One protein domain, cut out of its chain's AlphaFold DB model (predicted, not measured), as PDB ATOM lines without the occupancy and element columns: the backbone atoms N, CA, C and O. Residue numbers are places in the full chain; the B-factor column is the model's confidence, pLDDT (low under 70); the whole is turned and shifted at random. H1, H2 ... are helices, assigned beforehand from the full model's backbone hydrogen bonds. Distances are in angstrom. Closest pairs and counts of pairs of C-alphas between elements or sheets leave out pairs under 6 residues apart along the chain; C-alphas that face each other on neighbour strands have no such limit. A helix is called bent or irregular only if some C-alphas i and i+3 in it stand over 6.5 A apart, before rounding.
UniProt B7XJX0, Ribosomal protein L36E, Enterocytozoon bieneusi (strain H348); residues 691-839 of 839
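Overview. This is residues 691 to 839 of the 839 residues of the protein "Ribosomal protein L36E" of Enterocytozoon bieneusi (strain H348) (UniProt B7XJX0). Look for a long rod made of helices that run back and forth, with H1 to H8 lying crosswise to its length, stacked one hairpin after the next like a short solenoid. H2, H4, H6 and H8 make one row, each packing on the next; H1, H3 and H5 make a second, looser row beside it, the small H7 packs on H6, and H9 and H10 cap the far end at steeper angles to each other. The printed part has 149 residues with ten named helices, H1 to H10 in that order, and no named strand: the class is all helix. It is only just compact, close to loose, with a radius of gyration of the C-alphas of 17.7 A, and its spans are 59 by 28 by 23 A.

Along the chain. Find C-alpha 691 at (35.249, -36.245, -47.113); there H1 begins and runs to residue 699. H1 is irregular: its C-alphas 695 and 698 are 7.5 A apart, and its line is a rough one. H2 follows, residues 702 to 711. H3, residues 717 to 730, is the longest helix by residues, 20.0 A from first to last C-alpha. Go on to H4, residues 736 to 746, 15.8 A, and H5, residues 753 to 762, 15.4 A. H6, residues 766 to 778, begins at C-alpha 766 at (49.256, -9.700, -38.411) and is 18.4 A long. H7 is residues 786 to 789, H8 is residues 794 to 806, 18.5 A, and H9 is residues 812 to 820. H10, residues 828 to 838, is 15.7 A long and ends at C-alpha 838 at (26.535, 14.984, -36.356).

Arrangement. Start with H1 and H2, a hairpin at a shallow tilt of 7 degrees; the closest C-alphas, of Phe 693 and Leu 708, are 5.6 A apart. H3 touches H1 with residues 718 to 722 alone; the closest C-alphas are those of Thr 694 and Ala 719, 5.9 A apart. H2 touches H4, closest at the C-alphas of Phe 706 and Tyr 738, 6.6 A. Next come H3, H4, H5 and H6, an up and down bundle, each helix running against the one before it. In it the hairpin H3 and H4 is closest at the C-alphas of Ile 723 and Cys 742, 6.0 A, and the hairpin H5 and H6 at those of Ile 756 and Gly 773, 6.8 A. H3 and H5 are close but not clearly touching, and H4 and H5 are near each other. H6 is the hub, touching H4, H5, H7 and H8. H6 touches H4 with residues 768 to 772 alone, closest at the C-alphas of Leu 746 and Leu 772, 7.5 A. Its closest C-alphas to H7 are those of Ala 770 and Leu 788, 5.0 A. H6 touches H8 with residues 774 to 778 alone, at a steep tilt of 39 degrees, the same way; the C-alphas of Leu 774 and Ala 800 are closest, 5.9 A. H8 and H9 are a hairpin at a shallow tilt of 24 degrees, and H8 touches H9 with residues 801 to 805 alone; the C-alphas of Tyr 805 and Lys 812 are closest, 6.4 A. H10 touches H8, closest at the C-alphas of Phe 802 and Glu 829, 6.4 A. H10 touches H9 at a steep tilt of 56 degrees, opposite ways, with the C-alphas of Tyr 816 and Ile 834 closest, 6.6 A. Among the pairs that are apart are H1 and H10. In H3, H4, H6, H8 and H9 each O i to N i+4 pair is within hydrogen-bond range; the counts are 3 of 5 in H1, 4 of 6 in H2 and in H5, and 6 of 7 in H10, and H7 is too short for such a pair.

Size, cuts and confidence. The C-alphas farthest apart are those of Gly 699 and Lys 839, 59.1 A, and Lys 839 is the chain's last residue. The printed part has no cut, and no link is long: those from H4 to H5, H6 to H7 and H9 to H10 are short, the others tight. The mean pLDDT of the printed part is 81.7; confidence is under 70 at residues 733 to 734, 821 to 829, 831 to 832 and 837 to 839.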
ATOM      1  N   ASN A 691      35.214 -34.967 -47.832       81.12
ATOM      2  CA  ASN A 691      35.249 -36.245 -47.113       81.12
ATOM      3  C   ASN A 691      36.661 -36.842 -47.073       81.12
ATOM      4  O   ASN A 691      37.034 -37.461 -46.073       81.12
ATOM      5  N   LEU A 692      37.462 -36.628 -48.125       79.75
ATOM      6  CA  LEU A 692      38.878 -37.007 -48.136       79.75
ATOM      7  C   LEU A 692      39.648 -36.240 -47.062       79.75
ATOM      8  O   LEU A 692      40.397 -36.849 -46.300       79.75
ATOM      9  N   PHE A 693      39.404 -34.931 -46.950       83.88
ATOM     10  CA  PHE A 693      39.991 -34.105 -45.898       83.88
ATOM     11  C   PHE A 693      39.662 -34.683 -44.517       83.88
ATOM     12  O   PHE A 693      40.557 -35.089 -43.787       83.88
ATOM     13  N   THR A 694      38.381 -34.833 -44.176       84.44
ATOM     14  CA  THR A 694      37.990 -35.287 -42.831       84.44
ATOM     15  C   THR A 694      38.451 -36.707 -42.500       84.44
ATOM     16  O   THR A 694      38.741 -36.991 -41.341       84.44
ATOM     17  N   LYS A 695      38.532 -37.606 -43.493       83.00
ATOM     18  CA  LYS A 695      38.903 -39.015 -43.282       83.00
ATOM     19  C   LYS A 695      40.398 -39.197 -43.015       83.00
ATOM     20  O   LYS A 695      40.758 -40.029 -42.188       83.00
ATOM     21  N   TYR A 696      41.258 -38.465 -43.723       81.62
ATOM     22  CA  TYR A 696      42.705 -38.709 -43.697       81.62
ATOM     23  C   TYR A 696      43.484 -37.744 -42.802       81.62
ATOM     24  O   TYR A 696      44.583 -38.081 -42.364       81.62
ATOM     25  N   PHE A 697      42.928 -36.578 -42.472       84.38
ATOM     26  CA  PHE A 697      43.693 -35.496 -41.852       84.38
ATOM     27  C   PHE A 697      44.296 -35.836 -40.478       84.38
ATOM     28  O   PHE A 697      45.462 -35.526 -40.244       84.38
ATOM     29  N   GLN A 698      43.566 -36.514 -39.582       80.88
ATOM     30  CA  GLN A 698      44.074 -36.831 -38.233       80.88
ATOM     31  C   GLN A 698      45.291 -37.774 -38.233       80.88
ATOM     32  O   GLN A 698      46.130 -37.674 -37.343       80.88
ATOM     33  N   GLY A 699      45.400 -38.669 -39.221       74.62
ATOM     34  CA  GLY A 699      46.484 -39.657 -39.323       74.62
ATOM     35  C   GLY A 699      47.623 -39.268 -40.269       74.62
ATOM     36  O   GLY A 699      48.503 -40.087 -40.508       74.62
ATOM     37  N   SER A 700      47.585 -38.060 -40.836       80.38
ATOM     38  CA  SER A 700      48.517 -37.602 -41.874       80.38
ATOM     39  C   SER A 700      49.740 -36.880 -41.296       80.38
ATOM     40  O   SER A 700      49.656 -36.220 -40.258       80.38
ATOM     41  N   THR A 701      50.871 -36.948 -41.998       78.25
ATOM     42  CA  THR A 701      52.066 -36.119 -41.734       78.25
ATOM     43  C   THR A 701      51.790 -34.628 -41.980       78.25
ATOM     44  O   THR A 701      50.822 -34.281 -42.651       78.25
ATOM     45  N   GLU A 702      52.633 -33.710 -41.485       71.62
ATOM     46  CA  GLU A 702      52.441 -32.257 -41.699       71.62
ATOM     47  C   GLU A 702      52.335 -31.874 -43.186       71.62
ATOM     48  O   GLU A 702      51.482 -31.069 -43.563       71.62
ATOM     49  N   LEU A 703      53.161 -32.485 -44.045       72.62
ATOM     50  CA  LEU A 703      53.131 -32.256 -45.492       72.62
ATOM     51  C   LEU A 703      51.833 -32.780 -46.120       72.62
ATOM     52  O   LEU A 703      51.226 -32.110 -46.952       72.62
ATOM     53  N   GLU A 704      51.379 -33.962 -45.712       74.94
ATOM     54  CA  GLU A 704      50.120 -34.538 -46.185       74.94
ATOM     55  C   GLU A 704      48.912 -33.730 -45.701       74.94
ATOM     56  O   GLU A 704      48.006 -33.466 -46.486       74.94
ATOM     57  N   LYS A 705      48.919 -33.253 -44.450       82.62
ATOM     58  CA  LYS A 705      47.911 -32.316 -43.933       82.62
ATOM     59  C   LYS A 705      47.887 -31.026 -44.752       82.62
ATOM     60  O   LYS A 705      46.808 -30.550 -45.104       82.62
ATOM     61  N   PHE A 706      49.061 -30.486 -45.092       80.12
ATOM     62  CA  PHE A 706      49.176 -29.309 -45.951       80.12
ATOM     63  C   PHE A 706      48.546 -29.553 -47.329       80.12
ATOM     64  O   PHE A 706      47.762 -28.736 -47.810       80.12
ATOM     65  N   ILE A 707      48.832 -30.707 -47.937       78.56
ATOM     66  CA  ILE A 707      48.252 -31.123 -49.218       78.56
ATOM     67  C   ILE A 707      46.728 -31.275 -49.123       78.56
ATOM     68  O   ILE A 707      46.004 -30.797 -49.999       78.56
ATOM     69  N   LEU A 708      46.224 -31.895 -48.055       81.56
ATOM     70  CA  LEU A 708      44.794 -32.136 -47.867       81.56
ATOM     71  C   LEU A 708      43.977 -30.836 -47.848       81.56
ATOM     72  O   LEU A 708      42.832 -30.846 -48.303       81.56
ATOM     73  N   PHE A 709      44.546 -29.703 -47.418       82.81
ATOM     74  CA  PHE A 709      43.847 -28.414 -47.496       82.81
ATOM     75  C   PHE A 709      43.433 -28.031 -48.925       82.81
ATOM     76  O   PHE A 709      42.413 -27.361 -49.106       82.81
ATOM     77  N   PHE A 710      44.161 -28.478 -49.953       79.19
ATOM     78  CA  PHE A 710      43.796 -28.224 -51.351       79.19
ATOM     79  C   PHE A 710      42.602 -29.066 -51.817       79.19
ATOM     80  O   PHE A 710      41.853 -28.623 -52.698       79.19
ATOM     81  N   SER A 711      42.371 -30.222 -51.189       78.75
ATOM     82  CA  SER A 711      41.224 -31.100 -51.448       78.75
ATOM     83  C   SER A 711      39.923 -30.605 -50.806       78.75
ATOM     84  O   SER A 711      38.845 -31.082 -51.154       78.75
ATOM     85  N   LEU A 712      39.995 -29.623 -49.899       81.31
ATOM     86  CA  LEU A 712      38.824 -29.062 -49.229       81.31
ATOM     87  C   LEU A 712      37.972 -28.244 -50.216       81.31
ATOM     88  O   LEU A 712      38.401 -27.196 -50.724       81.31
ATOM     89  N   ASP A 713      36.765 -28.747 -50.485       79.31
ATOM     90  CA  ASP A 713      35.779 -28.140 -51.384       79.31
ATOM     91  C   ASP A 713      34.854 -27.184 -50.627       79.31
ATOM     92  O   ASP A 713      35.005 -25.964 -50.700       79.31
ATOM     93  N   LYS A 714      33.962 -27.742 -49.802       82.25
ATOM     94  CA  LYS A 714      33.062 -26.993 -48.919       82.25
ATOM     95  C   LYS A 714      33.469 -27.163 -47.465       82.25
ATOM     96  O   LYS A 714      33.853 -28.257 -47.053       82.25
ATOM     97  N   MET A 715      33.343 -26.095 -46.683       84.62
ATOM     98  CA  MET A 715      33.597 -26.140 -45.248       84.62
ATOM     99  C   MET A 715      32.404 -26.775 -44.527       84.62
ATOM    100  O   MET A 715      31.281 -26.291 -44.645       84.62
ATOM    101  N   ASN A 716      32.634 -27.879 -43.812       86.50
ATOM    102  CA  ASN A 716      31.652 -28.504 -42.923       86.50
ATOM    103  C   ASN A 716      32.136 -28.409 -41.465       86.50
ATOM    104  O   ASN A 716      33.312 -28.146 -41.217       86.50
ATOM    105  N   HIS A 717      31.247 -28.650 -40.496       84.06
ATOM    106  CA  HIS A 717      31.581 -28.515 -39.070       84.06
ATOM    107  C   HIS A 717      32.755 -29.400 -38.619       84.06
ATOM    108  O   HIS A 717      33.532 -29.003 -37.756       84.06
ATOM    109  N   LEU A 718      32.914 -30.589 -39.210       85.69
ATOM    110  CA  LEU A 718      34.022 -31.490 -38.882       85.69
ATOM    111  C   LEU A 718      35.368 -30.928 -39.358       85.69
ATOM    112  O   LEU A 718      36.322 -30.899 -38.587       85.69
ATOM    113  N   ALA A 719      35.442 -30.445 -40.601       85.81
ATOM    114  CA  ALA A 719      36.645 -29.827 -41.150       85.81
ATOM    115  C   ALA A 719      36.999 -28.519 -40.424       85.81
ATOM    116  O   ALA A 719      38.172 -28.241 -40.185       85.81
ATOM    117  N   GLU A 720      35.986 -27.747 -40.026       87.81
ATOM    118  CA  GLU A 720      36.145 -26.537 -39.221       87.81
ATOM    119  C   GLU A 720      36.772 -26.813 -37.855       87.81
ATOM    120  O   GLU A 720      37.736 -26.141 -37.489       87.81
ATOM    121  N   ASN A 721      36.277 -27.820 -37.131       87.62
ATOM    122  CA  ASN A 721      36.848 -28.206 -35.842       87.62
ATOM    123  C   ASN A 721      38.299 -28.668 -35.991       87.62
ATOM    124  O   ASN A 721      39.163 -28.186 -35.268       87.62
ATOM    125  N   ILE A 722      38.582 -29.509 -36.992       89.19
ATOM    126  CA  ILE A 722      39.945 -29.970 -37.295       89.19
ATOM    127  C   ILE A 722      40.895 -28.782 -37.523       89.19
ATOM    128  O   ILE A 722      41.990 -28.749 -36.967       89.19
ATOM    129  N   ILE A 723      40.481 -27.786 -38.314       88.50
ATOM    130  CA  ILE A 723      41.303 -26.601 -38.602       88.50
ATOM    131  C   ILE A 723      41.528 -25.750 -37.349       88.50
ATOM    132  O   ILE A 723      42.651 -25.310 -37.103       88.50
ATOM    133  N   LYS A 724      40.485 -25.525 -36.543       88.62
ATOM    134  CA  LYS A 724      40.591 -24.762 -35.290       88.62
ATOM    135  C   LYS A 724      41.513 -25.460 -34.283       88.62
ATOM    136  O   LYS A 724      42.347 -24.789 -33.676       88.62
ATOM    137  N   ASP A 725      41.422 -26.781 -34.165       87.31
ATOM    138  CA  ASP A 725      42.282 -27.583 -33.290       87.31
ATOM    139  C   ASP A 725      43.753 -27.530 -33.733       87.31
ATOM    140  O   ASP A 725      44.643 -27.316 -32.909       87.31
ATOM    141  N   GLU A 726      44.031 -27.649 -35.037       87.75
ATOM    142  CA  GLU A 726      45.398 -27.511 -35.556       87.75
ATOM    143  C   GLU A 726      45.973 -26.120 -35.314       87.75
ATOM    144  O   GLU A 726      47.149 -26.000 -34.973       87.75
ATOM    145  N   ILE A 727      45.167 -25.065 -35.446       88.19
ATOM    146  CA  ILE A 727      45.617 -23.713 -35.112       88.19
ATOM    147  C   ILE A 727      46.044 -23.666 -33.644       88.19
ATOM    148  O   ILE A 727      47.170 -23.271 -33.360       88.19
ATOM    149  N   ILE A 728      45.201 -24.131 -32.717       85.69
ATOM    150  CA  ILE A 728      45.508 -24.113 -31.278       85.69
ATOM    151  C   ILE A 728      46.798 -24.892 -30.970       85.69
ATOM    152  O   ILE A 728      47.649 -24.400 -30.225       85.69
ATOM    153  N   ASN A 729      46.974 -26.067 -31.576       83.38
ATOM    154  CA  ASN A 729      48.135 -26.928 -31.341       83.38
ATOM    155  C   ASN A 729      49.444 -26.360 -31.922       83.38
ATOM    156  O   ASN A 729      50.507 -26.560 -31.335       83.38
ATOM    157  N   ASN A 730      49.383 -25.624 -33.036       81.12
ATOM    158  CA  ASN A 730      50.573 -25.169 -33.765       81.12
ATOM    159  C   ASN A 730      50.974 -23.706 -33.497       81.12
ATOM    160  O   ASN A 730      51.987 -23.249 -34.023       81.12
ATOM    161  N   LEU A 731      50.264 -22.975 -32.628       79.50
ATOM    162  CA  LEU A 731      50.583 -21.575 -32.282       79.50
ATOM    163  C   LEU A 731      51.981 -21.361 -31.674       79.50
ATOM    164  O   LEU A 731      52.494 -20.246 -31.719       79.50
ATOM    165  N   LYS A 732      52.595 -22.397 -31.086       70.62
ATOM    166  CA  LYS A 732      53.927 -22.327 -30.447       70.62
ATOM    167  C   LYS A 732      55.061 -22.936 -31.285       70.62
ATOM    168  O   LYS A 732      56.211 -22.884 -30.853       70.62
ATOM    169  N   LEU A 733      54.756 -23.545 -32.432       63.78
ATOM    170  CA  LEU A 733      55.734 -24.248 -33.268       63.78
ATOM    171  C   LEU A 733      56.363 -23.324 -34.325       63.78
ATOM    172  O   LEU A 733      55.844 -22.259 -34.650       63.78
ATOM    173  N   SER A 734      57.514 -23.732 -34.865       57.38
ATOM    174  CA  SER A 734      58.326 -22.951 -35.812       57.38
ATOM    175  C   SER A 734      57.791 -22.929 -37.254       57.38
ATOM    176  O   SER A 734      58.235 -22.091 -38.045       57.38
ATOM    177  N   ASN A 735      56.844 -23.804 -37.622       73.88
ATOM    178  CA  ASN A 735      56.369 -23.952 -39.004       73.88
ATOM    179  C   ASN A 735      55.297 -22.908 -39.382       73.88
ATOM    180  O   ASN A 735      54.097 -23.180 -39.443       73.88
ATOM    181  N   LYS A 736      55.764 -21.684 -39.649       81.62
ATOM    182  CA  LYS A 736      54.941 -20.510 -39.980       81.62
ATOM    183  C   LYS A 736      54.038 -20.701 -41.209       81.62
ATOM    184  O   LYS A 736      52.883 -20.299 -41.173       81.62
ATOM    185  N   ILE A 737      54.533 -21.364 -42.257       81.44
ATOM    186  CA  ILE A 737      53.802 -21.559 -43.525       81.44
ATOM    187  C   ILE A 737      52.591 -22.480 -43.335       81.44
ATOM    188  O   ILE A 737      51.519 -22.224 -43.883       81.44
ATOM    189  N   TYR A 738      52.746 -23.547 -42.545       82.94
ATOM    190  CA  TYR A 738      51.641 -24.454 -42.238       82.94
ATOM    191  C   TYR A 738      50.523 -23.731 -41.477       82.94
ATOM    192  O   TYR A 738      49.352 -23.837 -41.841       82.94
ATOM    193  N   LEU A 739      50.894 -22.935 -40.471       85.94
ATOM    194  CA  LEU A 739      49.942 -22.151 -39.689       85.94
ATOM    195  C   LEU A 739      49.206 -21.115 -40.555       85.94
ATOM    196  O   LEU A 739      47.990 -20.985 -40.429       85.94
ATOM    197  N   ASP A 740      49.907 -20.445 -41.476       87.81
ATOM    198  CA  ASP A 740      49.296 -19.531 -42.451       87.81
ATOM    199  C   ASP A 740      48.242 -20.244 -43.303       87.81
ATOM    200  O   ASP A 740      47.140 -19.728 -43.485       87.81
ATOM    201  N   MET A 741      48.524 -21.466 -43.761       86.62
ATOM    202  CA  MET A 741      47.568 -22.249 -44.546       86.62
ATOM    203  C   MET A 741      46.310 -22.618 -43.748       86.62
ATOM    204  O   MET A 741      45.202 -22.522 -44.283       86.62
ATOM    205  N   CYS A 742      46.455 -22.984 -42.471       88.56
ATOM    206  CA  CYS A 742      45.318 -23.232 -41.580       88.56
ATOM    207  C   CYS A 742      44.450 -21.973 -41.417       88.56
ATOM    208  O   CYS A 742      43.224 -22.041 -41.527       88.56
ATOM    209  N   VAL A 743      45.082 -20.813 -41.210       90.19
ATOM    210  CA  VAL A 743      44.399 -19.517 -41.071       90.19
ATOM    211  C   VAL A 743      43.692 -19.120 -42.372       90.19
ATOM    212  O   VAL A 743      42.553 -18.661 -42.327       90.19
ATOM    213  N   VAL A 744      44.292 -19.370 -43.542       90.06
ATOM    214  CA  VAL A 744      43.641 -19.143 -44.845       90.06
ATOM    215  C   VAL A 744      42.354 -19.964 -44.983       90.06
ATOM    216  O   VAL A 744      41.367 -19.463 -45.523       90.06
ATOM    217  N   GLN A 745      42.303 -21.197 -44.467       89.44
ATOM    218  CA  GLN A 745      41.066 -21.985 -44.531       89.44
ATOM    219  C   GLN A 745      39.938 -21.410 -43.663       89.44
ATOM    220  O   GLN A 745      38.766 -21.615 -43.990       89.44
ATOM    221  N   LEU A 746      40.253 -20.638 -42.615       89.50
ATOM    222  CA  LEU A 746      39.232 -19.989 -41.789       89.50
ATOM    223  C   LEU A 746      38.401 -18.958 -42.563       89.50
ATOM    224  O   LEU A 746      37.262 -18.718 -42.181       89.50
ATOM    225  N   PHE A 747      38.880 -18.412 -43.688       88.50
ATOM    226  CA  PHE A 747      38.074 -17.504 -44.520       88.50
ATOM    227  C   PHE A 747      36.786 -18.151 -45.054       88.50
ATOM    228  O   PHE A 747      35.835 -17.444 -45.377       88.50
ATOM    229  N   LYS A 748      36.742 -19.489 -45.119       85.56
ATOM    230  CA  LYS A 748      35.564 -20.273 -45.526       85.56
ATOM    231  C   LYS A 748      34.594 -20.563 -44.370       85.56
ATOM    232  O   LYS A 748      33.598 -21.251 -44.584       85.56
ATOM    233  N   CYS A 749      34.903 -20.112 -43.155       84.69
ATOM    234  CA  CYS A 749      34.106 -20.344 -41.954       84.69
ATOM    235  C   CYS A 749      33.270 -19.120 -41.587       84.69
ATOM    236  O   CYS A 749      33.627 -17.982 -41.894       84.69
ATOM    237  N   ASN A 750      32.216 -19.370 -40.815       80.44
ATOM    238  CA  ASN A 750      31.411 -18.336 -40.175       80.44
ATOM    239  C   ASN A 750      31.680 -18.349 -38.663       80.44
ATOM    240  O   ASN A 750      31.965 -19.406 -38.107       80.44
ATOM    241  N   ASN A 751      31.549 -17.198 -37.996       80.88
ATOM    242  CA  ASN A 751      31.740 -17.042 -36.546       80.88
ATOM    243  C   ASN A 751      33.137 -17.472 -36.041       80.88
ATOM    244  O   ASN A 751      33.368 -18.585 -35.552       80.88
ATOM    245  N   LEU A 752      34.085 -16.544 -36.153       88.69
ATOM    246  CA  LEU A 752      35.495 -16.740 -35.823       88.69
ATOM    247  C   LEU A 752      35.946 -15.970 -34.577       88.69
ATOM    248  O   LEU A 752      37.139 -15.955 -34.284       88.69
ATOM    249  N   ASP A 753      35.024 -15.366 -33.823       88.69
ATOM    250  CA  ASP A 753      35.350 -14.467 -32.705       88.69
ATOM    251  C   ASP A 753      36.365 -15.095 -31.732       88.69
ATOM    252  O   ASP A 753      37.435 -14.540 -31.488       88.69
ATOM    253  N   ASN A 754      36.090 -16.316 -31.261       87.25
ATOM    254  CA  ASN A 754      36.953 -17.015 -30.304       87.25
ATOM    255  C   ASN A 754      38.343 -17.347 -30.865       87.25
ATOM    256  O   ASN A 754      39.331 -17.259 -30.137       87.25
ATOM    257  N   ILE A 755      38.441 -17.739 -32.140       89.12
ATOM    258  CA  ILE A 755      39.731 -18.129 -32.726       89.12
ATOM    259  C   ILE A 755      40.575 -16.897 -33.072       89.12
ATOM    260  O   ILE A 755      41.789 -16.933 -32.898       89.12
ATOM    261  N   ILE A 756      39.947 -15.782 -33.465       90.06
ATOM    262  CA  ILE A 756      40.636 -14.505 -33.708       90.06
ATOM    263  C   ILE A 756      41.251 -13.977 -32.404       90.06
ATOM    264  O   ILE A 756      42.420 -13.597 -32.412       90.06
ATOM    265  N   ILE A 757      40.525 -14.042 -31.277       89.25
ATOM    266  CA  ILE A 757      41.046 -13.668 -29.943       89.25
ATOM    267  C   ILE A 757      42.306 -14.473 -29.585       89.25
ATOM    268  O   ILE A 757      43.250 -13.946 -28.991       89.25
ATOM    269  N   ILE A 758      42.325 -15.767 -29.916       87.31
ATOM    270  CA  ILE A 758      43.468 -16.646 -29.644       87.31
ATOM    271  C   ILE A 758      44.652 -16.297 -30.558       87.31
ATOM    272  O   ILE A 758      45.783 -16.185 -30.078       87.31
ATOM    273  N   LEU A 759      44.399 -16.107 -31.858       89.19
ATOM    274  CA  LEU A 759      45.425 -15.790 -32.855       89.19
ATOM    275  C   LEU A 759      46.118 -14.453 -32.567       89.19
ATOM    276  O   LEU A 759      47.335 -14.374 -32.696       89.19
ATOM    277  N   GLU A 760      45.389 -13.436 -32.108       87.31
ATOM    278  CA  GLU A 760      45.934 -12.099 -31.817       87.31
ATOM    279  C   GLU A 760      47.143 -12.122 -30.871       87.31
ATOM    280  O   GLU A 760      48.079 -11.344 -31.037       87.31
ATOM    281  N   LYS A 761      47.175 -13.059 -29.918       83.00
ATOM    282  CA  LYS A 761      48.248 -13.139 -28.917       83.00
ATOM    283  C   LYS A 761      49.538 -13.784 -29.420       83.00
ATOM    284  O   LYS A 761      50.599 -13.499 -28.869       83.00
ATOM    285  N   PHE A 762      49.458 -14.695 -30.390       81.44
ATOM    286  CA  PHE A 762      50.568 -15.611 -30.703       81.44
ATOM    287  C   PHE A 762      50.866 -15.753 -32.199       81.44
ATOM    288  O   PHE A 762      51.889 -16.330 -32.566       81.44
ATOM    289  N   TYR A 763      50.004 -15.243 -33.076       87.56
ATOM    290  CA  TYR A 763      50.159 -15.403 -34.512       87.56
ATOM    291  C   TYR A 763      51.056 -14.321 -35.120       87.56
ATOM    292  O   TYR A 763      50.957 -13.137 -34.810       87.56
ATOM    293  N   HIS A 764      51.960 -14.736 -36.001       85.19
ATOM    294  CA  HIS A 764      53.027 -13.873 -36.499       85.19
ATOM    295  C   HIS A 764      52.601 -12.995 -37.693       85.19
ATOM    296  O   HIS A 764      53.140 -11.903 -37.856       85.19
ATOM    297  N   ASN A 765      51.650 -13.441 -38.522       89.06
ATOM    298  CA  ASN A 765      51.217 -12.724 -39.725       89.06
ATOM    299  C   ASN A 765      50.000 -11.828 -39.427       89.06
ATOM    300  O   ASN A 765      48.844 -12.180 -39.672       89.06
ATOM    301  N   GLN A 766      50.279 -10.649 -38.868       89.19
ATOM    302  CA  GLN A 766      49.256  -9.700 -38.411       89.19
ATOM    303  C   GLN A 766      48.385  -9.146 -39.552       89.19
ATOM    304  O   GLN A 766      47.207  -8.860 -39.345       89.19
ATOM    305  N   GLN A 767      48.916  -9.070 -40.777       89.31
ATOM    306  CA  GLN A 767      48.151  -8.640 -41.950       89.31
ATOM    307  C   GLN A 767      47.087  -9.673 -42.350       89.31
ATOM    308  O   GLN A 767      45.932  -9.311 -42.583       89.31
ATOM    309  N   LEU A 768      47.446 -10.963 -42.397       91.38
ATOM    310  CA  LEU A 768      46.485 -12.030 -42.693       91.38
ATOM    311  C   LEU A 768      45.417 -12.141 -41.595       91.38
ATOM    312  O   LEU A 768      44.238 -12.319 -41.901       91.38
ATOM    313  N   LEU A 769      45.811 -11.965 -40.329       91.56
ATOM    314  CA  LEU A 769      44.879 -11.929 -39.201       91.56
ATOM    315  C   LEU A 769      43.892 -10.762 -39.295       91.56
ATOM    316  O   LEU A 769      42.700 -10.950 -39.059       91.56
ATOM    317  N   ALA A 770      44.363  -9.574 -39.674       90.06
ATOM    318  CA  ALA A 770      43.504  -8.409 -39.842       90.06
ATOM    319  C   ALA A 770      42.480  -8.606 -40.975       90.06
ATOM    320  O   ALA A 770      41.303  -8.275 -40.813       90.06
ATOM    321  N   LEU A 771      42.892  -9.217 -42.093       92.38
ATOM    322  CA  LEU A 771      41.986  -9.594 -43.185       92.38
ATOM    323  C   LEU A 771      40.967 -10.657 -42.752       92.38
ATOM    324  O   LEU A 771      39.796 -10.564 -43.123       92.38
ATOM    325  N   LEU A 772      41.381 -11.638 -41.944       92.25
ATOM    326  CA  LEU A 772      40.471 -12.642 -41.393       92.25
ATOM    327  C   LEU A 772      39.450 -12.005 -40.442       92.25
ATOM    328  O   LEU A 772      38.266 -12.336 -40.498       92.25
ATOM    329  N   GLY A 773      39.890 -11.056 -39.611       90.06
ATOM    330  CA  GLY A 773      39.018 -10.258 -38.751       90.06
ATOM    331  C   GLY A 773      37.981  -9.470 -39.549       90.06
ATOM    332  O   GLY A 773      36.804  -9.470 -39.193       90.06
ATOM    333  N   LEU A 774      38.383  -8.861 -40.667       90.00
ATOM    334  CA  LEU A 774      37.461  -8.150 -41.551       90.00
ATOM    335  C   LEU A 774      36.448  -9.103 -42.203       90.00
ATOM    336  O   LEU A 774      35.262  -8.787 -42.266       90.00
ATOM    337  N   ASN A 775      36.892 -10.280 -42.652       90.62
ATOM    338  CA  ASN A 775      36.001 -11.311 -43.189       90.62
ATOM    339  C   ASN A 775      34.991 -11.791 -42.134       90.62
ATOM    340  O   ASN A 775      33.814 -11.969 -42.433       90.62
ATOM    341  N   ASN A 776      35.428 -11.942 -40.881       90.56
ATOM    342  CA  ASN A 776      34.547 -12.276 -39.767       90.56
ATOM    343  C   ASN A 776      33.497 -11.182 -39.515       90.56
ATOM    344  O   ASN A 776      32.322 -11.507 -39.376       90.56
ATOM    345  N   LEU A 777      33.886  -9.900 -39.535       88.94
ATOM    346  CA  LEU A 777      32.952  -8.771 -39.428       88.94
ATOM    347  C   LEU A 777      31.914  -8.763 -40.559       88.94
ATOM    348  O   LEU A 777      30.723  -8.590 -40.299       88.94
ATOM    349  N   ALA A 778      32.354  -8.982 -41.800       86.75
ATOM    350  CA  ALA A 778      31.471  -9.042 -42.965       86.75
ATOM    351  C   ALA A 778      30.454 -10.197 -42.865       86.75
ATOM    352  O   ALA A 778      29.320 -10.062 -43.319       86.75
ATOM    353  N   ASN A 779      30.834 -11.299 -42.210       85.50
ATOM    354  CA  ASN A 779      29.984 -12.469 -41.974       85.50
ATOM    355  C   ASN A 779      29.199 -12.411 -40.643       85.50
ATOM    356  O   ASN A 779      28.648 -13.426 -40.214       85.50
ATOM    357  N   GLY A 780      29.124 -11.246 -39.986       82.69
ATOM    358  CA  GLY A 780      28.307 -11.029 -38.783       82.69
ATOM    359  C   GLY A 780      28.967 -11.398 -37.447       82.69
ATOM    360  O   GLY A 780      28.274 -11.498 -36.432       82.69
ATOM    361  N   GLY A 781      30.284 -11.609 -37.428       86.38
ATOM    362  CA  GLY A 781      31.068 -11.760 -36.201       86.38
ATOM    363  C   GLY A 781      31.094 -10.477 -35.364       86.38
ATOM    364  O   GLY A 781      30.919  -9.375 -35.887       86.38
ATOM    365  N   LYS A 782      31.298 -10.617 -34.051       86.81
ATOM    366  CA  LYS A 782      31.203  -9.513 -33.080       86.81
ATOM    367  C   LYS A 782      32.550  -9.086 -32.506       86.81
ATOM    368  O   LYS A 782      32.591  -8.148 -31.715       86.81
ATOM    369  N   TYR A 783      33.645  -9.750 -32.875       87.81
ATOM    370  CA  TYR A 783      34.979  -9.416 -32.388       87.81
ATOM    371  C   TYR A 783      35.878  -8.847 -33.488       87.81
ATOM    372  O   TYR A 783      36.070  -9.460 -34.540       87.81
ATOM    373  N   PHE A 784      36.492  -7.701 -33.195       88.88
ATOM    374  CA  PHE A 784      37.593  -7.130 -33.962       88.88
ATOM    375  C   PHE A 784      38.414  -6.213 -33.046       88.88
ATOM    376  O   PHE A 784      37.842  -5.414 -32.299       88.88
ATOM    377  N   SER A 785      39.742  -6.333 -33.081       86.50
ATOM    378  CA  SER A 785      40.657  -5.583 -32.209       86.50
ATOM    379  C   SER A 785      41.157  -4.293 -32.855       86.50
ATOM    380  O   SER A 785      41.374  -4.225 -34.065       86.50
ATOM    381  N   LYS A 786      41.396  -3.264 -32.029       84.88
ATOM    382  CA  LYS A 786      41.951  -1.971 -32.462       84.88
ATOM    383  C   LYS A 786      43.327  -2.110 -33.106       84.88
ATOM    384  O   LYS A 786      43.592  -1.436 -34.094       84.88
ATOM    385  N   GLN A 787      44.159  -3.015 -32.595       84.25
ATOM    386  CA  GLN A 787      45.529  -3.224 -33.077       84.25
ATOM    387  C   GLN A 787      45.573  -3.801 -34.502       84.25
ATOM    388  O   GLN A 787      46.532  -3.586 -35.237       84.25
ATOM    389  N   LEU A 788      44.512  -4.493 -34.936       86.69
ATOM    390  CA  LEU A 788      44.438  -5.066 -36.281       86.69
ATOM    391  C   LEU A 788      44.185  -4.013 -37.367       86.69
ATOM    392  O   LEU A 788      44.547  -4.250 -38.518       86.69
ATOM    393  N   LEU A 789      43.622  -2.845 -37.025       84.62
ATOM    394  CA  LEU A 789      43.400  -1.759 -37.991       84.62
ATOM    395  C   LEU A 789      44.712  -1.250 -38.596       84.62
ATOM    396  O   LEU A 789      44.754  -0.956 -39.784       84.62
ATOM    397  N   GLU A 790      45.783  -1.193 -37.802       82.75
ATOM    398  CA  GLU A 790      47.094  -0.689 -38.238       82.75
ATOM    399  C   GLU A 790      47.736  -1.567 -39.325       82.75
ATOM    400  O   GLU A 790      48.591  -1.104 -40.076       82.75
ATOM    401  N   ASN A 791      47.292  -2.823 -39.442       86.00
ATOM    402  CA  ASN A 791      47.814  -3.804 -40.391       86.00
ATOM    403  C   ASN A 791      46.968  -3.924 -41.674       86.00
ATOM    404  O   ASN A 791      47.301  -4.717 -42.559       86.00
ATOM    405  N   LEU A 792      45.869  -3.168 -41.793       84.88
ATOM    406  CA  LEU A 792      45.030  -3.139 -42.991       84.88
ATOM    407  C   LEU A 792      45.486  -2.056 -43.969       84.88
ATOM    408  O   LEU A 792      45.977  -0.994 -43.597       84.88
ATOM    409  N   SER A 793      45.261  -2.301 -45.262       84.62
ATOM    410  CA  SER A 793      45.376  -1.227 -46.245       84.62
ATOM    411  C   SER A 793      44.275  -0.189 -46.020       84.62
ATOM    412  O   SER A 793      43.230  -0.472 -45.427       84.62
ATOM    413  N   ARG A 794      44.494   1.011 -46.558       80.44
ATOM    414  CA  ARG A 794      43.560   2.139 -46.491       80.44
ATOM    415  C   ARG A 794      42.107   1.722 -46.784       80.44
ATOM    416  O   ARG A 794      41.243   1.881 -45.934       80.44
ATOM    417  N   VAL A 795      41.870   1.069 -47.923       82.06
ATOM    418  CA  VAL A 795      40.532   0.627 -48.368       82.06
ATOM    419  C   VAL A 795      39.886  -0.376 -47.402       82.06
ATOM    420  O   VAL A 795      38.685  -0.319 -47.154       82.06
ATOM    421  N   TYR A 796      40.662  -1.308 -46.847       86.19
ATOM    422  CA  TYR A 796      40.130  -2.295 -45.902       86.19
ATOM    423  C   TYR A 796      39.886  -1.708 -44.512       86.19
ATOM    424  O   TYR A 796      38.981  -2.162 -43.819       86.19
ATOM    425  N   THR A 797      40.642  -0.679 -44.129       85.19
ATOM    426  CA  THR A 797      40.429   0.074 -42.886       85.19
ATOM    427  C   THR A 797      39.093   0.813 -42.928       85.19
ATOM    428  O   THR A 797      38.328   0.735 -41.970       85.19
ATOM    429  N   GLU A 798      38.773   1.461 -44.055       83.12
ATOM    430  CA  GLU A 798      37.474   2.117 -44.266       83.12
ATOM    431  C   GLU A 798      36.316   1.120 -44.095       83.12
ATOM    432  O   GLU A 798      35.406   1.351 -43.298       83.12
ATOM    433  N   LYS A 799      36.413  -0.045 -44.749       85.19
ATOM    434  CA  LYS A 799      35.413  -1.120 -44.643       85.19
ATOM    435  C   LYS A 799      35.296  -1.690 -43.231       85.19
ATOM    436  O   LYS A 799      34.189  -1.939 -42.766       85.19
ATOM    437  N   ALA A 800      36.417  -1.894 -42.538       86.94
ATOM    438  CA  ALA A 800      36.416  -2.379 -41.160       86.94
ATOM    439  C   ALA A 800      35.682  -1.402 -40.230       86.94
ATOM    440  O   ALA A 800      34.815  -1.822 -39.468       86.94
ATOM    441  N   LEU A 801      35.984  -0.101 -40.328       86.38
ATOM    442  CA  LEU A 801      35.329   0.946 -39.540       86.38
ATOM    443  C   LEU A 801      33.834   1.055 -39.864       86.38
ATOM    444  O   LEU A 801      33.026   1.195 -38.946       86.38
ATOM    445  N   PHE A 802      33.461   0.916 -41.139       85.75
ATOM    446  CA  PHE A 802      32.063   0.859 -41.557       85.75
ATOM    447  C   PHE A 802      31.320  -0.331 -40.941       85.75
ATOM    448  O   PHE A 802      30.274  -0.138 -40.320       85.75
ATOM    449  N   PHE A 803      31.869  -1.548 -41.025       87.62
ATOM    450  CA  PHE A 803      31.242  -2.725 -40.413       87.62
ATOM    451  C   PHE A 803      31.173  -2.628 -38.886       87.62
ATOM    452  O   PHE A 803      30.157  -2.993 -38.300       87.62
ATOM    453  N   LEU A 804      32.215  -2.104 -38.236       87.19
ATOM    454  CA  LEU A 804      32.239  -1.875 -36.788       87.19
ATOM    455  C   LEU A 804      31.149  -0.897 -36.334       87.19
ATOM    456  O   LEU A 804      30.526  -1.126 -35.293       87.19
ATOM    457  N   TYR A 805      30.916   0.161 -37.117       85.62
ATOM    458  CA  TYR A 805      29.875   1.154 -36.864       85.62
ATOM    459  C   TYR A 805      28.480   0.577 -37.094       85.62
ATOM    460  O   TYR A 805      27.629   0.633 -36.209       85.62
ATOM    461  N   PHE A 806      28.256  -0.018 -38.267       83.50
ATOM    462  CA  PHE A 806      26.952  -0.532 -38.673       83.50
ATOM    463  C   PHE A 806      26.472  -1.673 -37.769       83.50
ATOM    464  O   PHE A 806      25.306  -1.715 -37.383       83.50
ATOM    465  N   ASN A 807      27.383  -2.563 -37.367       83.38
ATOM    466  CA  ASN A 807      27.063  -3.687 -36.490       83.38
ATOM    467  C   ASN A 807      27.056  -3.313 -34.992       83.38
ATOM    468  O   ASN A 807      26.866  -4.203 -34.162       83.38
ATOM    469  N   ASN A 808      27.253  -2.033 -34.626       84.19
ATOM    470  CA  ASN A 808      27.351  -1.547 -33.238       84.19
ATOM    471  C   ASN A 808      28.337  -2.365 -32.371       84.19
ATOM    472  O   ASN A 808      28.037  -2.723 -31.232       84.19
ATOM    473  N   ILE A 809      29.513  -2.697 -32.915       85.56
ATOM    474  CA  ILE A 809      30.503  -3.537 -32.217       85.56
ATOM    475  C   ILE A 809      31.399  -2.702 -31.296       85.56
ATOM    476  O   ILE A 809      31.715  -3.130 -30.187       85.56
ATOM    477  N   TRP A 810      31.810  -1.510 -31.734       86.94
ATOM    478  CA  TRP A 810      32.543  -0.548 -30.903       86.94
ATOM    479  C   TRP A 810      31.685   0.676 -30.594       86.94
ATOM    480  O   TRP A 810      30.724   0.977 -31.302       86.94
ATOM    481  N   GLU A 811      32.066   1.418 -29.552       83.94
ATOM    482  CA  GLU A 811      31.440   2.699 -29.230       83.94
ATOM    483  C   GLU A 811      31.583   3.673 -30.406       83.94
ATOM    484  O   GLU A 811      32.686   3.917 -30.913       83.94
ATOM    485  N   LYS A 812      30.452   4.253 -30.821       80.75
ATOM    486  CA  LYS A 812      30.369   5.178 -31.959       80.75
ATOM    487  C   LYS A 812      31.325   6.369 -31.819       80.75
ATOM    488  O   LYS A 812      31.934   6.774 -32.807       80.75
ATOM    489  N   GLU A 813      31.524   6.858 -30.593       79.25
ATOM    490  CA  GLU A 813      32.483   7.916 -30.241       79.25
ATOM    491  C   GLU A 813      33.917   7.596 -30.673       79.25
ATOM    492  O   GLU A 813      34.597   8.426 -31.280       79.25
ATOM    493  N   ILE A 814      34.380   6.375 -30.399       81.31
ATOM    494  CA  ILE A 814      35.742   5.939 -30.721       81.31
ATOM    495  C   ILE A 814      35.920   5.841 -32.238       81.31
ATOM    496  O   ILE A 814      36.946   6.268 -32.771       81.31
ATOM    497  N   ILE A 815      34.925   5.289 -32.938       80.38
ATOM    498  CA  ILE A 815      34.953   5.170 -34.400       80.38
ATOM    499  C   ILE A 815      34.995   6.566 -35.028       80.38
ATOM    500  O   ILE A 815      35.835   6.825 -35.887       80.38
ATOM    501  N   TYR A 816      34.161   7.491 -34.548       78.00
ATOM    502  CA  TYR A 816      34.142   8.874 -35.017       78.00
ATOM    503  C   TYR A 816      35.493   9.580 -34.819       78.00
ATOM    504  O   TYR A 816      35.995  10.234 -35.735       78.00
ATOM    505  N   GLN A 817      36.131   9.420 -33.656       77.19
ATOM    506  CA  GLN A 817      37.459   9.991 -33.395       77.19
ATOM    507  C   GLN A 817      38.548   9.434 -34.323       77.19
ATOM    508  O   GLN A 817      39.476  10.159 -34.679       77.19
ATOM    509  N   LEU A 818      38.462   8.158 -34.708       78.94
ATOM    510  CA  LEU A 818      39.402   7.547 -35.651       78.94
ATOM    511  C   LEU A 818      39.149   8.032 -37.082       78.94
ATOM    512  O   LEU A 818      40.090   8.436 -37.756       78.94
ATOM    513  N   VAL A 819      37.887   8.068 -37.512       77.31
ATOM    514  CA  VAL A 819      37.486   8.526 -38.852       77.31
ATOM    515  C   VAL A 819      37.805  10.012 -39.058       77.31
ATOM    516  O   VAL A 819      38.338  10.379 -40.100       77.31
ATOM    517  N   SER A 820      37.552  10.865 -38.060       71.06
ATOM    518  CA  SER A 820      37.809  12.317 -38.128       71.06
ATOM    519  C   SER A 820      39.292  12.698 -38.161       71.06
ATOM    520  O   SER A 820      39.632  13.781 -38.633       71.06
ATOM    521  N   LYS A 821      40.182  11.820 -37.683       69.56
ATOM    522  CA  LYS A 821      41.642  12.000 -37.746       69.56
ATOM    523  C   LYS A 821      42.258  11.541 -39.063       69.56
ATOM    524  O   LYS A 821      43.447  11.762 -39.276       69.56
ATOM    525  N   MET A 822      41.499  10.861 -39.912       69.12
ATOM    526  CA  MET A 822      42.013  10.308 -41.153       69.12
ATOM    527  C   MET A 822      41.587  11.191 -42.342       69.12
ATOM    528  O   MET A 822      40.416  11.533 -42.476       69.12
ATOM    529  N   ASP A 823      42.532  11.548 -43.225       60.69
ATOM    530  CA  ASP A 823      42.310  12.390 -44.420       60.69
ATOM    531  C   ASP A 823      41.499  11.653 -45.515       60.69
ATOM    532  O   ASP A 823      42.000  11.350 -46.605       60.69
ATOM    533  N   TYR A 824      40.239  11.309 -45.243       58.72
ATOM    534  CA  TYR A 824      39.335  10.624 -46.177       58.72
ATOM    535  C   TYR A 824      38.306  11.573 -46.778       58.72
ATOM    536  O   TYR A 824      37.122  11.522 -46.466       58.72
ATOM    537  N   LEU A 825      38.747  12.413 -47.711       52.62
ATOM    538  CA  LEU A 825      37.850  13.320 -48.434       52.62
ATOM    539  C   LEU A 825      36.957  12.634 -49.495       52.62
ATOM    540  O   LEU A 825      36.086  13.302 -50.032       52.62
ATOM    541  N   ASN A 826      37.108  11.327 -49.778       56.53
ATOM    542  CA  ASN A 826      36.423  10.652 -50.904       56.53
ATOM    543  C   ASN A 826      35.761   9.287 -50.581       56.53
ATOM    544  O   ASN A 826      35.469   8.521 -51.499       56.53
ATOM    545  N   SER A 827      35.528   8.942 -49.311       66.38
ATOM    546  CA  SER A 827      34.907   7.658 -48.933       66.38
ATOM    547  C   SER A 827      33.411   7.825 -48.635       66.38
ATOM    548  O   SER A 827      33.041   8.369 -47.594       66.38
ATOM    549  N   ASN A 828      32.538   7.345 -49.534       66.12
ATOM    550  CA  ASN A 828      31.079   7.391 -49.337       66.12
ATOM    551  C   ASN A 828      30.652   6.647 -48.055       66.12
ATOM    552  O   ASN A 828      29.779   7.118 -47.334       66.12
ATOM    553  N   GLU A 829      31.298   5.521 -47.738       68.94
ATOM    554  CA  GLU A 829      30.997   4.694 -46.558       68.94
ATOM    555  C   GLU A 829      31.320   5.425 -45.244       68.94
ATOM    556  O   GLU A 829      30.520   5.398 -44.310       68.94
ATOM    557  N   LEU A 830      32.453   6.135 -45.175       71.62
ATOM    558  CA  LEU A 830      32.844   6.887 -43.978       71.62
ATOM    559  C   LEU A 830      32.107   8.225 -43.836       71.62
ATOM    560  O   LEU A 830      31.878   8.669 -42.710       71.62
ATOM    561  N   SER A 831      31.691   8.847 -44.946       69.12
ATOM    562  CA  SER A 831      30.865  10.065 -44.908       69.12
ATOM    563  C   SER A 831      29.539   9.837 -44.171       69.12
ATOM    564  O   SER A 831      29.147  10.658 -43.346       69.12
ATOM    565  N   LEU A 832      28.928   8.658 -44.356       69.19
ATOM    566  CA  LEU A 832      27.705   8.253 -43.660       69.19
ATOM    567  C   LEU A 832      27.897   8.179 -42.138       69.19
ATOM    568  O   LEU A 832      26.999   8.563 -41.397       69.19
ATOM    569  N   ILE A 833      29.064   7.733 -41.665       75.38
ATOM    570  CA  ILE A 833      29.383   7.656 -40.229       75.38
ATOM    571  C   ILE A 833      29.536   9.062 -39.632       75.38
ATOM    572  O   ILE A 833      29.047   9.333 -38.538       75.38
ATOM    573  N   ILE A 834      30.212   9.967 -40.351       70.12
ATOM    574  CA  ILE A 834      30.419  11.359 -39.917       70.12
ATOM    575  C   ILE A 834      29.085  12.113 -39.857       70.12
ATOM    576  O   ILE A 834      28.859  12.871 -38.912       70.12
ATOM    577  N   ASP A 835      28.219  11.918 -40.850       71.25
ATOM    578  CA  ASP A 835      26.928  12.601 -40.941       71.25
ATOM    579  C   ASP A 835      25.903  12.065 -39.932       71.25
ATOM    580  O   ASP A 835      25.118  12.847 -39.397       71.25
ATOM    581  N   ASP A 836      25.922  10.760 -39.634       70.81
ATOM    582  CA  ASP A 836      25.042  10.135 -38.635       70.81
ATOM    583  C   ASP A 836      25.429  10.509 -37.194       70.81
ATOM    584  O   ASP A 836      24.561  10.617 -36.342       70.81
ATOM    585  N   TYR A 837      26.713  10.773 -36.914       65.19
ATOM    586  CA  TYR A 837      27.171  11.231 -35.592       65.19
ATOM    587  C   TYR A 837      26.948  12.740 -35.352       65.19
ATOM    588  O   TYR A 837      26.932  13.202 -34.213       65.19
ATOM    589  N   LYS A 838      26.826  13.537 -36.424       61.50
ATOM    590  CA  LYS A 838      26.535  14.984 -36.356       61.50
ATOM    591  C   LYS A 838      25.045  15.300 -36.169       61.50
ATOM    592  O   LYS A 838      24.726  16.452 -35.871       61.50
ATOM    593  N   LYS A 839      24.165  14.328 -36.407       53.38
ATOM    594  CA  LYS A 839      22.727  14.395 -36.115       53.38
ATOM    595  C   LYS A 839      22.463  13.926 -34.693       53.38
ATOM    596  O   LYS A 839      21.526  14.492 -34.090       53.38
TER     597      LYS A 839